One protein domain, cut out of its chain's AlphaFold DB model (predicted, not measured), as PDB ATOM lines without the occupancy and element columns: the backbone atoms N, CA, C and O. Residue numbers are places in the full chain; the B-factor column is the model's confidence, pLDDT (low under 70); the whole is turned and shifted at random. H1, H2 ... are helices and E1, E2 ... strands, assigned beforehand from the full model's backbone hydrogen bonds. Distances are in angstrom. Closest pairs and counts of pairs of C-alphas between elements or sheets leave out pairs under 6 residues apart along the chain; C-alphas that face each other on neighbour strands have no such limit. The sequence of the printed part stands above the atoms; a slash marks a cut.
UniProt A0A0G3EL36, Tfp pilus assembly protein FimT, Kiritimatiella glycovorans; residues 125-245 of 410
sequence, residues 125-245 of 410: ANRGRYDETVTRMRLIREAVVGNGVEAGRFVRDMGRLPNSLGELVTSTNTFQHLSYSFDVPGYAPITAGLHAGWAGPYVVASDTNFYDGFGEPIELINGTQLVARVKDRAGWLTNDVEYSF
ATOM      1  N   ALA A 125      23.249  50.282  73.672       90.06
ATOM      2  CA  ALA A 125      23.126  48.908  73.190       90.06
ATOM      3  C   ALA A 125      22.417  48.845  71.826       90.06
ATOM      4  O   ALA A 125      22.875  48.140  70.928       90.06
ATOM      5  N   ASN A 126      21.343  49.618  71.642       87.62
ATOM      6  CA  ASN A 126      20.607  49.671  70.376       87.62
ATOM      7  C   ASN A 126      21.450  50.251  69.235       87.62
ATOM      8  O   ASN A 126      21.408  49.722  68.127       87.62
ATOM      9  N   ARG A 127      22.260  51.283  69.504       89.62
ATOM     10  CA  ARG A 127      23.220  51.810  68.519       89.62
ATOM     11  C   ARG A 127      24.247  50.757  68.116       89.62
ATOM     12  O   ARG A 127      24.473  50.569  66.930       89.62
ATOM     13  N   GLY A 128      24.793  50.018  69.084       93.31
ATOM     14  CA  GLY A 128      25.741  48.937  68.798       93.31
ATOM     15  C   GLY A 128      25.152  47.858  67.884       93.31
ATOM     16  O   GLY A 128      25.795  47.450  66.921       93.31
ATOM     17  N   ARG A 129      23.903  47.446  68.136       93.06
ATOM     18  CA  ARG A 129      23.191  46.477  67.284       93.06
ATOM     19  C   ARG A 129      22.903  47.026  65.889       93.06
ATOM     20  O   ARG A 129      23.062  46.305  64.912       93.06
ATOM     21  N   TYR A 130      22.516  48.297  65.789       91.06
ATOM     22  CA  TYR A 130      22.299  48.958  64.503       91.06
ATOM     23  C   TYR A 130      23.586  49.008  63.666       91.06
ATOM     24  O   TYR A 130      23.576  48.630  62.494       91.06
ATOM     25  N   ASP A 131      24.705  49.399  64.276       93.44
ATOM     26  CA  ASP A 131      26.004  49.456  63.599       93.44
ATOM     27  C   ASP A 131      26.467  48.061  63.136       93.44
ATOM     28  O   ASP A 131      27.030  47.912  62.045       93.44
ATOM     29  N   GLU A 132      26.188  47.021  63.931       94.38
ATOM     30  CA  GLU A 132      26.422  45.626  63.549       94.38
ATOM     31  C   GLU A 132      25.569  45.220  62.337       94.38
ATOM     32  O   GLU A 132      26.106  44.664  61.373       94.38
ATOM     33  N   THR A 133      24.273  45.557  62.332       94.00
ATOM     34  CA  THR A 133      23.362  45.313  61.200       94.00
ATOM     35  C   THR A 133      23.876  45.967  59.919       94.00
ATOM     36  O   THR A 133      24.034  45.287  58.901       94.00
ATOM     37  N   VAL A 134      24.206  47.261  59.965       91.56
ATOM     38  CA  VAL A 134      24.726  48.005  58.804       91.56
ATOM     39  C   VAL A 134      26.027  47.383  58.298       91.56
ATOM     40  O   VAL A 134      26.201  47.172  57.094       91.56
ATOM     41  N   THR A 135      26.933  47.030  59.211       94.50
ATOM     42  CA  THR A 135      28.205  46.392  58.854       94.50
ATOM     43  C   THR A 135      27.978  45.052  58.160       94.50
ATOM     44  O   THR A 135      28.593  44.791  57.122       94.50
ATOM     45  N   ARG A 136      27.077  44.215  58.685       94.56
ATOM     46  CA  ARG A 136      26.769  42.898  58.115       94.56
ATOM     47  C   ARG A 136      26.096  43.018  56.746       94.56
ATOM     48  O   ARG A 136      26.508  42.322  55.820       94.56
ATOM     49  N   MET A 137      25.141  43.934  56.577       92.75
ATOM     50  CA  MET A 137      24.509  44.188  55.275       92.75
ATOM     51  C   MET A 137      25.513  44.681  54.231       92.75
ATOM     52  O   MET A 137      25.489  44.216  53.091       92.75
ATOM     53  N   ARG A 138      26.447  45.556  54.621       93.00
ATOM     54  CA  ARG A 138      27.525  46.001  53.733       93.00
ATOM     55  C   ARG A 138      28.419  44.840  53.298       93.00
ATOM     56  O   ARG A 138      28.710  44.734  52.113       93.00
ATOM     57  N   LEU A 139      28.813  43.954  54.215       93.88
ATOM     58  CA  LEU A 139      29.626  42.777  53.881       93.88
ATOM     59  C   LEU A 139      28.903  41.836  52.909       93.88
ATOM     60  O   LEU A 139      29.516  41.352  51.960       93.88
ATOM     61  N   ILE A 140      27.600  41.611  53.110       94.88
ATOM     62  CA  ILE A 140      26.775  40.827  52.178       94.88
ATOM     63  C   ILE A 140      26.755  41.507  50.806       94.88
ATOM     64  O   ILE A 140      26.992  40.859  49.787       94.88
ATOM     65  N   ARG A 141      26.526  42.819  50.764       93.25
ATOM     66  CA  ARG A 141      26.501  43.581  49.514       93.25
ATOM     67  C   ARG A 141      27.833  43.525  48.765       93.25
ATOM     68  O   ARG A 141      27.840  43.282  47.558       93.25
ATOM     69  N   GLU A 142      28.941  43.720  49.470       93.19
ATOM     70  CA  GLU A 142      30.290  43.642  48.905       93.19
ATOM     71  C   GLU A 142      30.613  42.226  48.405       93.19
ATOM     72  O   GLU A 142      31.230  42.069  47.355       93.19
ATOM     73  N   ALA A 143      30.146  41.184  49.098       94.12
ATOM     74  CA  ALA A 143      30.290  39.807  48.635       94.12
ATOM     75  C   ALA A 143      29.493  39.537  47.344       94.12
ATOM     76  O   ALA A 143      29.974  38.807  46.471       94.12
ATOM     77  N   VAL A 144      28.305  40.144  47.213       92.81
ATOM     78  CA  VAL A 144      27.423  39.977  46.049       92.81
ATOM     79  C   VAL A 144      27.891  40.804  44.854       92.81
ATOM     80  O   VAL A 144      28.332  40.235  43.858       92.81
ATOM     81  N   VAL A 145      27.803  42.132  44.952       90.25
ATOM     82  CA  VAL A 145      28.015  43.070  43.831       90.25
ATOM     83  C   VAL A 145      29.389  43.728  43.884       90.25
ATOM     84  O   VAL A 145      29.931  44.102  42.843       90.25
ATOM     85  N   GLY A 146      29.996  43.808  45.069       89.75
ATOM     86  CA  GLY A 146      31.293  44.447  45.269       89.75
ATOM     87  C   GLY A 146      31.188  45.836  45.877       89.75
ATOM     88  O   GLY A 146      30.125  46.264  46.322       89.75
ATOM     89  N   ASN A 147      32.311  46.549  45.904       85.75
ATOM     90  CA  ASN A 147      32.418  47.896  46.479       85.75
ATOM     91  C   ASN A 147      32.452  49.005  45.407       85.75
ATOM     92  O   ASN A 147      32.854  50.131  45.689       85.75
ATOM     93  N   GLY A 148      32.109  48.674  44.157       74.56
ATOM     94  CA  GLY A 148      32.168  49.581  43.004       74.56
ATOM     95  C   GLY A 148      33.563  49.759  42.385       74.56
ATOM     96  O   GLY A 148      33.669  50.253  41.265       74.56
ATOM     97  N   VAL A 149      34.628  49.329  43.069       74.44
ATOM     98  CA  VAL A 149      35.997  49.255  42.520       74.44
ATOM     99  C   VAL A 149      36.303  47.831  42.072       74.44
ATOM    100  O   VAL A 149      36.812  47.599  40.975       74.44
ATOM    101  N   GLU A 150      35.960  46.871  42.923       74.44
ATOM    102  CA  GLU A 150      36.068  45.450  42.657       74.44
ATOM    103  C   GLU A 150      34.672  44.851  42.559       74.44
ATOM    104  O   GLU A 150      33.794  45.152  43.365       74.44
ATOM    105  N   ALA A 151      34.491  43.996  41.557       73.25
ATOM    106  CA  ALA A 151      33.321  43.148  41.435       73.25
ATOM    107  C   ALA A 151      33.183  42.252  42.661       73.25
ATOM    108  O   ALA A 151      34.160  41.627  43.089       73.25
ATOM    109  N   GLY A 152      31.959  42.135  43.159       86.12
ATOM    110  CA  GLY A 152      31.616  41.140  44.158       86.12
ATOM    111  C   GLY A 152      31.918  39.758  43.611       86.12
ATOM    112  O   GLY A 152      31.719  39.477  42.424       86.12
ATOM    113  N   ARG A 153      32.466  38.904  44.475       88.38
ATOM    114  CA  ARG A 153      32.883  37.563  44.070       88.38
ATOM    115  C   ARG A 153      31.694  36.736  43.591       88.38
ATOM    116  O   ARG A 153      31.850  36.027  42.609       88.38
ATOM    117  N   PHE A 154      30.522  36.874  44.221       90.62
ATOM    118  CA  PHE A 154      29.352  36.090  43.829       90.62
ATOM    119  C   PHE A 154      28.947  36.363  42.388       90.62
ATOM    120  O   PHE A 154      28.910  35.423  41.606       90.62
ATOM    121  N   VAL A 155      28.659  37.624  42.041       87.12
ATOM    122  CA  VAL A 155      28.229  37.993  40.684       87.12
ATOM    123  C   VAL A 155      29.299  37.547  39.701       87.12
ATOM    124  O   VAL A 155      29.014  36.709  38.864       87.12
ATOM    125  N   ARG A 156      30.560  37.937  39.925       84.38
ATOM    126  CA  ARG A 156      31.703  37.555  39.080       84.38
ATOM    127  C   ARG A 156      31.790  36.055  38.771       84.38
ATOM    128  O   ARG A 156      32.207  35.700  37.670       84.38
ATOM    129  N   ASP A 157      31.504  35.210  39.753       84.56
ATOM    130  CA  ASP A 157      31.637  33.764  39.626       84.56
ATOM    131  C   ASP A 157      30.337  33.116  39.108       84.56
ATOM    132  O   ASP A 157      30.388  32.086  38.434       84.56
ATOM    133  N   MET A 158      29.168  33.703  39.389       82.31
ATOM    134  CA  MET A 158      27.863  33.072  39.170       82.31
ATOM    135  C   MET A 158      27.100  33.519  37.927       82.31
ATOM    136  O   MET A 158      26.177  32.791  37.550       82.31
ATOM    137  N   GLY A 159      27.394  34.646  37.277       79.81
ATOM    138  CA  GLY A 159      26.566  35.044  36.129       79.81
ATOM    139  C   GLY A 159      25.265  35.767  36.501       79.81
ATOM    140  O   GLY A 159      24.490  36.104  35.605       79.81
ATOM    141  N   ARG A 160      24.966  35.928  37.800       85.81
ATOM    142  CA  ARG A 160      23.683  36.442  38.300       85.81
ATOM    143  C   ARG A 160      23.741  36.907  39.756       85.81
ATOM    144  O   ARG A 160      24.666  36.587  40.498       85.81
ATOM    145  N   LEU A 161      22.670  37.570  40.195       89.38
ATOM    146  CA  LEU A 161      22.379  37.801  41.614       89.38
ATOM    147  C   LEU A 161      21.947  36.494  42.323       89.38
ATOM    148  O   LEU A 161      21.431  35.570  41.675       89.38
ATOM    149  N   PRO A 162      22.172  36.377  43.645       91.69
ATOM    150  CA  PRO A 162      21.709  35.233  44.426       91.69
ATOM    151  C   PRO A 162      20.176  35.212  44.486       91.69
ATOM    152  O   PRO A 162      19.556  36.255  44.667       91.69
ATOM    153  N   ASN A 163      19.547  34.034  44.394       90.88
ATOM    154  CA  ASN A 163      18.095  33.936  44.613       90.88
ATOM    155  C   ASN A 163      17.750  33.929  46.108       90.88
ATOM    156  O   ASN A 163      16.637  34.258  46.502       90.88
ATOM    157  N   SER A 164      18.709  33.523  46.945       92.88
ATOM    158  CA  SER A 164      18.605  33.523  48.400       92.88
ATOM    159  C   SER A 164      19.977  33.753  49.025       92.88
ATOM    160  O   SER A 164      21.006  33.410  48.435       92.88
ATOM    161  N   LEU A 165      20.006  34.287  50.247       93.12
ATOM    162  CA  LEU A 165      21.261  34.498  50.970       93.12
ATOM    163  C   LEU A 165      22.000  33.190  51.287       93.12
ATOM    164  O   LEU A 165      23.225  33.193  51.369       93.12
ATOM    165  N   GLY A 166      21.291  32.060  51.379       93.44
ATOM    166  CA  GLY A 166      21.907  30.747  51.581       93.44
ATOM    167  C   GLY A 166      22.910  30.366  50.484       93.44
ATOM    168  O   GLY A 166      23.885  29.667  50.768       93.44
ATOM    169  N   GLU A 167      22.749  30.895  49.262       92.62
ATOM    170  CA  GLU A 167      23.711  30.700  48.165       92.62
ATOM    171  C   GLU A 167      25.082  31.328  48.461       92.62
ATOM    172  O   GLU A 167      26.087  30.928  47.873       92.62
ATOM    173  N   LEU A 168      25.154  32.296  49.380       93.69
ATOM    174  CA  LEU A 168      26.412  32.941  49.755       93.69
ATOM    175  C   LEU A 168      27.284  32.068  50.659       93.69
ATOM    176  O   LEU A 168      28.493  32.279  50.704       93.69
ATOM    177  N   VAL A 169      26.691  31.108  51.370       94.25
ATOM    178  CA  VAL A 169      27.379  30.265  52.368       94.25
ATOM    179  C   VAL A 169      27.541  28.841  51.860       94.25
ATOM    180  O   VAL A 169      28.586  28.220  52.040       94.25
ATOM    181  N   THR A 170      26.508  28.323  51.204       91.12
ATOM    182  CA  THR A 170      26.440  26.931  50.763       91.12
ATOM    183  C   THR A 170      26.088  26.869  49.287       91.12
ATOM    184  O   THR A 170      25.169  27.555  48.841       91.12
ATOM    185  N   SER A 171      26.780  26.022  48.519       82.00
ATOM    186  CA  SER A 171      26.382  25.764  47.137       82.00
ATOM    187  C   SER A 171      25.040  25.032  47.131       82.00
ATOM    188  O   SER A 171      24.981  23.833  47.403       82.00
ATOM    189  N   THR A 172      23.956  25.727  46.809       68.94
ATOM    190  CA  THR A 172      22.665  25.071  46.551       68.94
ATOM    191  C   THR A 172      22.630  24.431  45.165       68.94
ATOM    192  O   THR A 172      21.881  23.487  44.940       68.94
ATOM    193  N   ASN A 173      23.487  24.898  44.253       62.81
ATOM    194  CA  ASN A 173      23.664  24.330  42.927       62.81
ATOM    195  C   ASN A 173      25.034  23.663  42.836       62.81
ATOM    196  O   ASN A 173      26.070  24.316  42.973       62.81
ATOM    197  N   THR A 174      25.039  22.357  42.578       55.91
ATOM    198  CA  THR A 174      26.242  21.646  42.147       55.91
ATOM    199  C   THR A 174      26.769  22.326  40.890       55.91
ATOM    200  O   THR A 174      26.007  22.496  39.940       55.91
ATOM    201  N   PHE A 175      28.046  22.716  40.894       55.09
ATOM    202  CA  PHE A 175      28.773  23.213  39.727       55.09
ATOM    203  C   PHE A 175      28.319  22.515  38.438       55.09
ATOM    204  O   PHE A 175      28.682  21.364  38.193       55.09
ATOM    205  N   GLN A 176      27.569  23.209  37.585       51.94
ATOM    206  CA  GLN A 176      27.511  22.826  36.184       51.94
ATOM    207  C   GLN A 176      28.709  23.480  35.524       51.94
ATOM    208  O   GLN A 176      28.646  24.611  35.053       51.94
ATOM    209  N   HIS A 177      29.831  22.763  35.537       51.84
ATOM    210  CA  HIS A 177      30.927  23.076  34.639       51.84
ATOM    211  C   HIS A 177      30.359  22.955  33.221       51.84
ATOM    212  O   HIS A 177      30.178  21.846  32.711       51.84
ATOM    213  N   LEU A 178      29.988  24.084  32.616       51.81
ATOM    214  CA  LEU A 178      29.563  24.143  31.224       51.81
ATOM    215  C   LEU A 178      30.814  23.910  30.375       51.81
ATOM    216  O   LEU A 178      31.489  24.833  29.922       51.81
ATOM    217  N   SER A 179      31.173  22.635  30.240       53.25
ATOM    218  CA  SER A 179      32.233  22.171  29.362       53.25
ATOM    219  C   SER A 179      31.684  22.176  27.946       53.25
ATOM    220  O   SER A 179      30.936  21.277  27.566       53.25
ATOM    221  N   TYR A 180      32.047  23.187  27.161       50.44
ATOM    222  CA  TYR A 180      31.779  23.164  25.732       50.44
ATOM    223  C   TYR A 180      32.964  22.476  25.047       50.44
ATOM    224  O   TYR A 180      34.079  23.004  25.015       50.44
ATOM    225  N   SER A 181      32.751  21.256  24.553       47.94
ATOM    226  CA  SER A 181      33.726  20.582  23.696       47.94
ATOM    227  C   SER A 181      33.494  21.033  22.263       47.94
ATOM    228  O   SER A 181      32.445  20.737  21.688       47.94
ATOM    229  N   PHE A 182      34.455  21.749  21.689       56.75
ATOM    230  CA  PHE A 182      34.389  22.127  20.284       56.75
ATOM    231  C   PHE A 182      35.196  21.125  19.457       56.75
ATOM    232  O   PHE A 182      36.392  20.941  19.702       56.75
ATOM    233  N   ASP A 183      34.545  20.478  18.491       56.47
ATOM    234  CA  ASP A 183      35.198  19.539  17.579       56.47
ATOM    235  C   ASP A 183      35.565  20.281  16.288       56.47
ATOM    236  O   ASP A 183      34.704  20.628  15.476       56.47
ATOM    237  N   VAL A 184      36.849  20.615  16.136       65.38
ATOM    238  CA  VAL A 184      37.374  21.228  14.909       65.38
ATOM    239  C   VAL A 184      38.054  20.125  14.099       65.38
ATOM    240  O   VAL A 184      39.085  19.614  14.544       65.38
ATOM    241  N   PRO A 185      37.550  19.770  12.903       50.53
ATOM    242  CA  PRO A 185      38.156  18.732  12.076       50.53
ATOM    243  C   PRO A 185      39.652  18.988  11.845       50.53
ATOM    244  O   PRO A 185      40.048  20.049  11.360       50.53
ATOM    245  N   GLY A 186      40.489  18.010  12.203       72.19
ATOM    246  CA  GLY A 186      41.950  18.091  12.073       72.19
ATOM    247  C   GLY A 186      42.699  18.603  13.311       72.19
ATOM    248  O   GLY A 186      43.930  18.622  13.287       72.19
ATOM    249  N   TYR A 187      42.002  18.957  14.393       51.88
ATOM    250  CA  TYR A 187      42.595  19.296  15.690       51.88
ATOM    251  C   TYR A 187      42.026  18.399  16.794       51.88
ATOM    252  O   TYR A 187      40.892  17.942  16.712       51.88
ATOM    253  N   ALA A 188      42.816  18.137  17.839       61.38
ATOM    254  CA  ALA A 188      42.284  17.497  19.039       61.38
ATOM    255  C   ALA A 188      41.238  18.429  19.685       61.38
ATOM    256  O   ALA A 188      41.479  19.641  19.722       61.38
ATOM    257  N   PRO A 189      40.109  17.902  20.194       58.09
ATOM    258  CA  PRO A 189      39.042  18.718  20.757       58.09
ATOM    259  C   PRO A 189      39.580  19.632  21.861       58.09
ATOM    260  O   PRO A 189      40.184  19.180  22.838       58.09
ATOM    261  N   ILE A 190      39.371  20.939  21.694       52.97
ATOM    262  CA  ILE A 190      39.731  21.942  22.696       52.97
ATOM    263  C   ILE A 190      38.529  22.074  23.623       52.97
ATOM    264  O   ILE A 190      37.438  22.454  23.200       52.97
ATOM    265  N   THR A 191      38.725  21.747  24.898       50.41
ATOM    266  CA  THR A 191      37.710  21.980  25.930       50.41
ATOM    267  C   THR A 191      37.925  23.380  26.489       50.41
ATOM    268  O   THR A 191      38.886  23.613  27.223       50.41
ATOM    269  N   ALA A 192      37.063  24.324  26.115       48.34
ATOM    270  CA  ALA A 192      37.011  25.635  26.750       48.34
ATOM    271  C   ALA A 192      35.969  25.568  27.873       48.34
ATOM    272  O   ALA A 192      34.776  25.430  27.620       48.34
ATOM    273  N   GLY A 193      36.430  25.608  29.123       49.94
ATOM    274  CA  GLY A 193      35.550  25.763  30.276       49.94
ATOM    275  C   GLY A 193      35.372  27.243  30.581       49.94
ATOM    276  O   GLY A 193      36.358  27.927  30.864       49.94
ATOM    277  N   LEU A 194      34.138  27.745  30.547       52.28
ATOM    278  CA  LEU A 194      33.829  28.947  31.315       52.28
ATOM    279  C   LEU A 194      33.787  28.527  32.783       52.28
ATOM    280  O   LEU A 194      32.977  27.686  33.171       52.28
ATOM    281  N   HIS A 195      34.675  29.102  33.593       54.06
ATOM    282  CA  HIS A 195      34.585  28.997  35.044       54.06
ATOM    283  C   HIS A 195      33.425  29.879  35.514       54.06
ATOM    284  O   HIS A 195      33.640  30.990  35.981       54.06
ATOM    285  N   ALA A 196      32.206  29.390  35.312       63.78
ATOM    286  CA  ALA A 196      30.998  29.907  35.928       63.78
ATOM    287  C   ALA A 196      30.522  28.860  36.936       63.78
ATOM    288  O   ALA A 196      30.459  27.665  36.627       63.78
ATOM    289  N   GLY A 197      30.251  29.285  38.159       76.75
ATOM    290  CA  GLY A 197      29.855  28.395  39.238       76.75
ATOM    291  C   GLY A 197      30.311  28.885  40.600       76.75
ATOM    292  O   GLY A 197      31.122  29.794  40.736       76.75
ATOM    293  N   TRP A 198      29.766  28.255  41.630       87.25
ATOM    294  CA  TRP A 198      29.924  28.693  43.007       87.25
ATOM    295  C   TRP A 198      31.359  28.478  43.509       87.25
ATOM    296  O   TRP A 198      31.714  27.365  43.866       87.25
ATOM    297  N   ALA A 199      32.208  29.503  43.568       86.81
ATOM    298  CA  ALA A 199      33.632  29.318  43.887       86.81
ATOM    299  C   ALA A 199      33.959  29.202  45.390       86.81
ATOM    300  O   ALA A 199      35.133  29.140  45.767       86.81
ATOM    301  N   GLY A 200      32.950  29.173  46.257       86.56
ATOM    302  CA  GLY A 200      33.126  29.034  47.696       86.56
ATOM    303  C   GLY A 200      32.143  29.886  48.488       86.56
ATOM    304  O   GLY A 200      31.372  30.648  47.903       86.56
ATOM    305  N   PRO A 201      32.178  29.784  49.826       92.75
ATOM    306  CA  PRO A 201      31.418  30.691  50.662       92.75
ATOM    307  C   PRO A 201      31.943  32.108  50.430       92.75
ATOM    308  O   PRO A 201      33.114  32.414  50.666       92.75
ATOM    309  N   TYR A 202      31.067  32.971  49.937       93.69
ATOM    310  CA  TYR A 202      31.344  34.383  49.704       93.69
ATOM    311  C   TYR A 202      31.250  35.188  50.999       93.69
ATOM    312  O   TYR A 202      31.854  36.252  51.112       93.69
ATOM    313  N   VAL A 203      30.527  34.652  51.986       93.94
ATOM    314  CA  VAL A 203      30.449  35.182  53.344       93.94
ATOM    315  C   VAL A 203      30.674  34.044  54.335       93.94
ATOM    316  O   VAL A 203      30.180  32.934  54.150       93.94
ATOM    317  N   VAL A 204      31.423  34.323  55.401       91.94
ATOM    318  CA  VAL A 204      31.604  33.383  56.511       91.94
ATOM    319  C   VAL A 204      30.430  33.556  57.473       91.94
ATOM    320  O   VAL A 204      30.340  34.568  58.167       91.94
ATOM    321  N   ALA A 205      29.534  32.577  57.504       88.94
ATOM    322  CA  ALA A 205      28.433  32.494  58.458       88.94
ATOM    323  C   ALA A 205      28.336  31.062  58.997       88.94
ATOM    324  O   ALA A 205      28.712  30.114  58.306       88.94
ATOM    325  N   SER A 206      27.871  30.910  60.240       86.31
ATOM    326  CA  SER A 206      27.631  29.591  60.843       86.31
ATOM    327  C   SER A 206      26.453  28.868  60.198       86.31
ATOM    328  O   SER A 206      26.463  27.645  60.124       86.31
ATOM    329  N   ASP A 207      25.477  29.632  59.708       88.31
ATOM    330  CA  ASP A 207      24.203  29.148  59.193       88.31
ATOM    331  C   ASP A 207      23.860  29.809  57.852       88.31
ATOM    332  O   ASP A 207      24.451  30.816  57.455       88.31
ATOM    333  N   THR A 208      22.869  29.255  57.150       88.25
ATOM    334  CA  THR A 208      22.338  29.825  55.898       88.25
ATOM    335  C   THR A 208      21.463  31.057  56.125       88.25
ATOM    336  O   THR A 208      21.182  31.793  55.177       88.25
ATOM    337  N   ASN A 209      21.024  31.276  57.367       91.44
ATOM    338  CA  ASN A 209      20.238  32.433  57.766       91.44
ATOM    339  C   ASN A 209      21.171  33.515  58.302       91.44
ATOM    340  O   ASN A 209      21.944  33.293  59.234       91.44
ATOM    341  N   PHE A 210      21.074  34.702  57.718       93.56
ATOM    342  CA  PHE A 210      21.806  35.867  58.184       93.56
ATOM    343  C   PHE A 210      20.923  36.604  59.170       93.56
ATOM    344  O   PHE A 210      19.819  36.989  58.815       93.56
ATOM    345  N   TYR A 211      21.409  36.795  60.388       94.06
ATOM    346  CA  TYR A 211      20.706  37.567  61.404       94.06
ATOM    347  C   TYR A 211      21.305  38.963  61.511       94.06
ATOM    348  O   TYR A 211      22.503  39.155  61.290       94.06
ATOM    349  N   ASP A 212      20.488  39.947  61.835       93.56
ATOM    350  CA  ASP A 212      20.930  41.301  62.133       93.56
ATOM    351  C   ASP A 212      21.432  41.417  63.593       93.56
ATOM    352  O   ASP A 212      21.494  40.421  64.323       93.56
ATOM    353  N   GLY A 213      21.826  42.613  64.040       91.06
ATOM    354  CA  GLY A 213      22.252  42.840  65.429       91.06
ATOM    355  C   GLY A 213      21.127  42.673  66.465       91.06
ATOM    356  O   GLY A 213      21.392  42.621  67.667       91.06
ATOM    357  N   PHE A 214      19.870  42.581  66.027       92.00
ATOM    358  CA  PHE A 214      18.693  42.360  66.868       92.00
ATOM    359  C   PHE A 214      18.240  40.892  66.885       92.00
ATOM    360  O   PHE A 214      17.342  40.551  67.655       92.00
ATOM    361  N   GLY A 215      18.897  40.018  66.115       92.44
ATOM    362  CA  GLY A 215      18.563  38.599  66.012       92.44
ATOM    363  C   GLY A 215      17.414  38.302  65.048       92.44
ATOM    364  O   GLY A 215      16.910  37.181  65.043       92.44
ATOM    365  N   GLU A 216      17.002  39.272  64.234       92.56
ATOM    366  CA  GLU A 216      15.994  39.084  63.190       92.56
ATOM    367  C   GLU A 216      16.672  38.680  61.872       92.56
ATOM    368  O   GLU A 216      17.800  39.103  61.598       92.56
ATOM    369  N   PRO A 217      16.035  37.837  61.042       93.31
ATOM    370  CA  PRO A 217      16.616  37.436  59.772       93.31
ATOM    371  C   PRO A 217      16.678  38.618  58.794       93.31
ATOM    372  O   PRO A 217      15.721  39.375  58.634       93.31
ATOM    373  N   ILE A 218      17.808  38.744  58.103       94.25
ATOM    374  CA  ILE A 218      17.981  39.620  56.946       94.25
ATOM    375  C   ILE A 218      17.351  38.910  55.749       94.25
ATOM    376  O   ILE A 218      17.715  37.778  55.421       94.25
ATOM    377  N   GLU A 219      16.413  39.578  55.088       92.25
ATOM    378  CA  GLU A 219      15.660  39.017  53.970       92.25
ATOM    379  C   GLU A 219      16.163  39.586  52.640       92.25
ATOM    380  O   GLU A 219      16.525  40.760  52.535       92.25
ATOM    381  N   LEU A 220      16.172  38.739  51.610       90.50
ATOM    382  CA  LEU A 220      16.376  39.157  50.229       90.50
ATOM    383  C   LEU A 220      15.016  39.211  49.529       90.50
ATOM    384  O   LEU A 220      14.445  38.177  49.185       90.50
ATOM    385  N   ILE A 221      14.497  40.413  49.312       88.69
ATOM    386  CA  ILE A 221      13.212  40.648  48.659       88.69
ATOM    387  C   ILE A 221      13.424  40.687  47.143       88.69
ATOM    388  O   ILE A 221      14.288  41.406  46.637       88.69
ATOM    389  N   ASN A 222      12.640  39.885  46.412       85.19
ATOM    390  CA  ASN A 222      12.634  39.806  44.943       85.19
ATOM    391  C   ASN A 222      14.007  39.530  44.291       85.19
ATOM    392  O   ASN A 222      14.203  39.827  43.117       85.19
ATOM    393  N   GLY A 223      14.973  38.986  45.041       80.00
ATOM    394  CA  GLY A 223      16.338  38.743  44.553       80.00
ATOM    395  C   GLY A 223      17.191  40.006  44.364       80.00
ATOM    396  O   GLY A 223      18.349  39.903  43.966       80.00
ATOM    397  N   THR A 224      16.654  41.194  44.651       83.06
ATOM    398  CA  THR A 224      17.302  42.479  44.337       83.06
ATOM    399  C   THR A 224      17.413  43.421  45.527       83.06
ATOM    400  O   THR A 224      18.062  44.449  45.404       83.06
ATOM    401  N   GLN A 225      16.816  43.126  46.677       87.06
ATOM    402  CA  GLN A 225      16.798  44.068  47.795       87.06
ATOM    403  C   GLN A 225      17.086  43.354  49.110       87.06
ATOM    404  O   GLN A 225      16.363  42.438  49.487       87.06
ATOM    405  N   LEU A 226      18.143  43.764  49.807       87.50
ATOM    406  CA  LEU A 226      18.414  43.333  51.173       87.50
ATOM    407  C   LEU A 226      17.636  44.219  52.134       87.50
ATOM    408  O   LEU A 226      17.787  45.442  52.097       87.50
ATOM    409  N   VAL A 227      16.872  43.598  53.023       89.62
ATOM    410  CA  VAL A 227      16.116  44.295  54.061       89.62
ATOM    411  C   VAL A 227      16.452  43.698  55.417       89.62
ATOM    412  O   VAL A 227      16.340  42.487  55.619       89.62
ATOM    413  N   ALA A 228      16.861  44.559  56.346       88.06
ATOM    414  CA  ALA A 228      16.939  44.237  57.764       88.06
ATOM    415  C   ALA A 228      15.879  45.047  58.516       88.06
ATOM    416  O   ALA A 228      15.835  46.277  58.426       88.06
ATOM    417  N   ARG A 229      15.021  44.334  59.247       83.75
ATOM    418  CA  ARG A 229      13.880  44.904  59.961       83.75
ATOM    419  C   ARG A 229      14.304  45.361  61.349       83.75
ATOM    420  O   ARG A 229      14.420  44.546  62.263       83.75
ATOM    421  N   VAL A 230      14.502  46.665  61.529       79.12
ATOM    422  CA  VAL A 230      14.879  47.218  62.836       79.12
ATOM    423  C   VAL A 230      13.620  47.495  63.652       79.12
ATOM    424  O   VAL A 230      12.812  48.359  63.311       79.12
ATOM    425  N   LYS A 231      13.455  46.772  64.762       71.88
ATOM    426  CA  LYS A 231      12.381  47.040  65.728       71.88
ATOM    427  C   LYS A 231      12.761  48.212  66.628       71.88
ATOM    428  O   LYS A 231      13.808  48.189  67.277       71.88
ATOM    429  N   ASP A 232      11.892  49.214  66.707       68.81
ATOM    430  CA  ASP A 232      11.994  50.248  67.733       68.81
ATOM    431  C   ASP A 232      11.453  49.766  69.095       68.81
ATOM    432  O   ASP A 232      10.946  48.650  69.253       68.81
ATOM    433  N   ARG A 233      11.551  50.631  70.113       59.84
ATOM    434  CA  ARG A 233      11.059  50.361  71.477       59.84
ATOM    435  C   ARG A 233       9.538  50.144  71.539       59.84
ATOM    436  O   ARG A 233       9.060  49.570  72.515       59.84
ATOM    437  N   ALA A 234       8.790  50.613  70.541       68.50
ATOM    438  CA  ALA A 234       7.341  50.473  70.449       68.50
ATOM    439  C   ALA A 234       6.914  49.209  69.678       68.50
ATOM    440  O   ALA A 234       5.718  48.931  69.595       68.50
ATOM    441  N   GLY A 235       7.867  48.428  69.152       64.06
ATOM    442  CA  GLY A 235       7.596  47.221  68.375       64.06
ATOM    443  C   GLY A 235       7.156  47.498  66.935       64.06
ATOM    444  O   GLY A 235       6.717  46.565  66.262       64.06
ATOM    445  N   TRP A 236       7.285  48.740  66.459       51.16
ATOM    446  CA  TRP A 236       6.919  49.125  65.097       51.16
ATOM    447  C   TRP A 236       8.174  49.363  64.248       51.16
ATOM    448  O   TRP A 236       9.175  49.918  64.698       51.16
ATOM    449  N   LEU A 237       8.128  48.886  63.003       55.84
ATOM    450  CA  LEU A 237       9.199  49.018  62.015       55.84
ATOM    451  C   LEU A 237       9.147  50.429  61.438       55.84
ATOM    452  O   LEU A 237       8.389  50.698  60.511       55.84
ATOM    453  N   THR A 238       9.882  51.362  62.033       54.28
ATOM    454  CA  THR A 238       9.953  52.735  61.513       54.28
ATOM    455  C   THR A 238      11.203  52.987  60.677       54.28
ATOM    456  O   THR A 238      11.201  53.931  59.895       54.28
ATOM    457  N   ASN A 239      12.235  52.140  60.776       58.28
ATOM    458  CA  ASN A 239      13.496  52.323  60.055       58.28
ATOM    459  C   ASN A 239      14.046  50.984  59.548       58.28
ATOM    460  O   ASN A 239      14.919  50.390  60.177       58.28
ATOM    461  N   ASP A 240      13.554  50.507  58.410       73.88
ATOM    462  CA  ASP A 240      14.210  49.394  57.730       73.88
ATOM    463  C   ASP A 240      15.544  49.879  57.148       73.88
ATOM    464  O   ASP A 240      15.622  50.933  56.509       73.88
ATOM    465  N   VAL A 241      16.616  49.117  57.383       77.25
ATOM    466  CA  VAL A 241      17.865  49.327  56.647       77.25
ATOM    467  C   VAL A 241      17.714  48.570  55.341       77.25
ATOM    468  O   VAL A 241      17.618  47.342  55.327       77.25
ATOM    469  N   GLU A 242      17.664  49.319  54.247       83.62
ATOM    470  CA  GLU A 242      17.457  48.783  52.911       83.62
ATOM    471  C   GLU A 242      18.701  48.999  52.051       83.62
ATOM    472  O   GLU A 242      19.200  50.116  51.909       83.62
ATOM    473  N   TYR A 243      19.172  47.923  51.423       77.56
ATOM    474  CA  TYR A 243      20.115  48.008  50.316       77.56
ATOM    475  C   TYR A 243      19.470  47.416  49.073       77.56
ATOM    476  O   TYR A 243      19.241  46.212  48.992       77.56
ATOM    477  N   SER A 244      19.233  48.253  48.070       75.31
ATOM    478  CA  SER A 244      18.857  47.778  46.745       75.31
ATOM    479  C   SER A 244      20.111  47.421  45.946       75.31
ATOM    480  O   SER A 244      21.019  48.236  45.760       75.31
ATOM    481  N   PHE A 245      20.154  46.197  45.435       66.94
ATOM    482  CA  PHE A 245      20.868  45.879  44.210       66.94
ATOM    483  C   PHE A 245      20.025  46.482  43.082       66.94
ATOM    484  O   PHE A 245      19.108  45.832  42.582       66.94
TER     485      PHE A 245
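AT A GLANCE: This is residues 125 to 245 of the 410 residues of the protein "Tfp pilus assembly protein FimT" of Kiritimatiella glycovorans (UniProt A0A0G3EL36). At one end the long helix H1 lies over one face of a small sheet, E3 E4 E5, running along its strands; at the other end the hairpin of E1 and E2 sticks out as an arm that makes much of the length. The short helices H2 and H3 lie between, near the end of H1, and a long stretch with no named element, residues 194 to 218, leads from E2 back to E3. The printed part has 121 residues, with three named helices followed by five named strands; under half of the residues, 49, are in named elements, and the class is mixed, helices and strands. Both sheets, E3 - E4 - E5 and E1 - E2, are antiparallel. The whole is loose, with a radius of gyration of the C-alphas of 18.9 A and spans of 75 by 28 by 23 A.

IN THESE COORDINATES: H1, residues 125 to 144, begins at C-alpha 125 (23.126, 48.908, 73.190) and is 28.9 A long. H2 is residues 153 to 158 and H3 residues 165 to 168. E1, residues 179 to 182, begins at C-alpha 179 (32.233, 22.171, 29.362) and measures 9.3 A; E2 is residues 190 to 193, 9.5 A. E3 is residues 219 to 221, E4 residues 225 to 228, 10.0 A, and E5 residues 241 to 244, 10.1 A, ending at C-alpha 244 (18.857, 47.778, 46.745).

HOW THE PARTS SIT: E3, E4 and E5 form a meander, each strand the antiparallel neighbour of the one before. In the hairpin E3 and E4, N 221 and O 225 are 2.8 A apart, within hydrogen-bond range; in the hairpin E4 and E5, N 226 and O 243 are 2.8 A apart. H1 is on this sheet at a height of 8.7 A, over E4 and E5, making two layers, a helix on one face of a sheet; on the local plane it stands at 14 degrees to E4. The closest C-alphas of H1 and E5 are those of Val 134 and Val 241, 7.3 A apart. H1 touches H2 with residues 143 to 144 alone, at a steep tilt of 45 degrees, the same way; the closest C-alphas, of Val 144 and Phe 154, are 4.9 A apart. H3 is close to H2 but not clearly touching it, with the C-alphas of Leu 168 and Phe 154 closest at 7.3 A. The closest C-alphas of H3 and E3 are those of Leu 165 and Leu 220, 6.8 A apart. In the hairpin E1 and E2, antiparallel at 153 degrees, N 192 and O 180 are 3.4 A apart, within hydrogen-bond range. E1 and E2 are apart from H1 and H2. Every O i to N i+4 pair is within hydrogen-bond range in H1 and H2; H3 is too short for such a pair.

THE WHOLE: The C-alphas farthest apart, of Gly 186 and Ala 234, are 75.2 A apart. The printed part has no cut. The links E2 to E3 and E4 to E5 are long. The mean pLDDT of the printed part is 79.5; residues 172 to 185, 187 to 196, 232 to 239 and 245 are under 70.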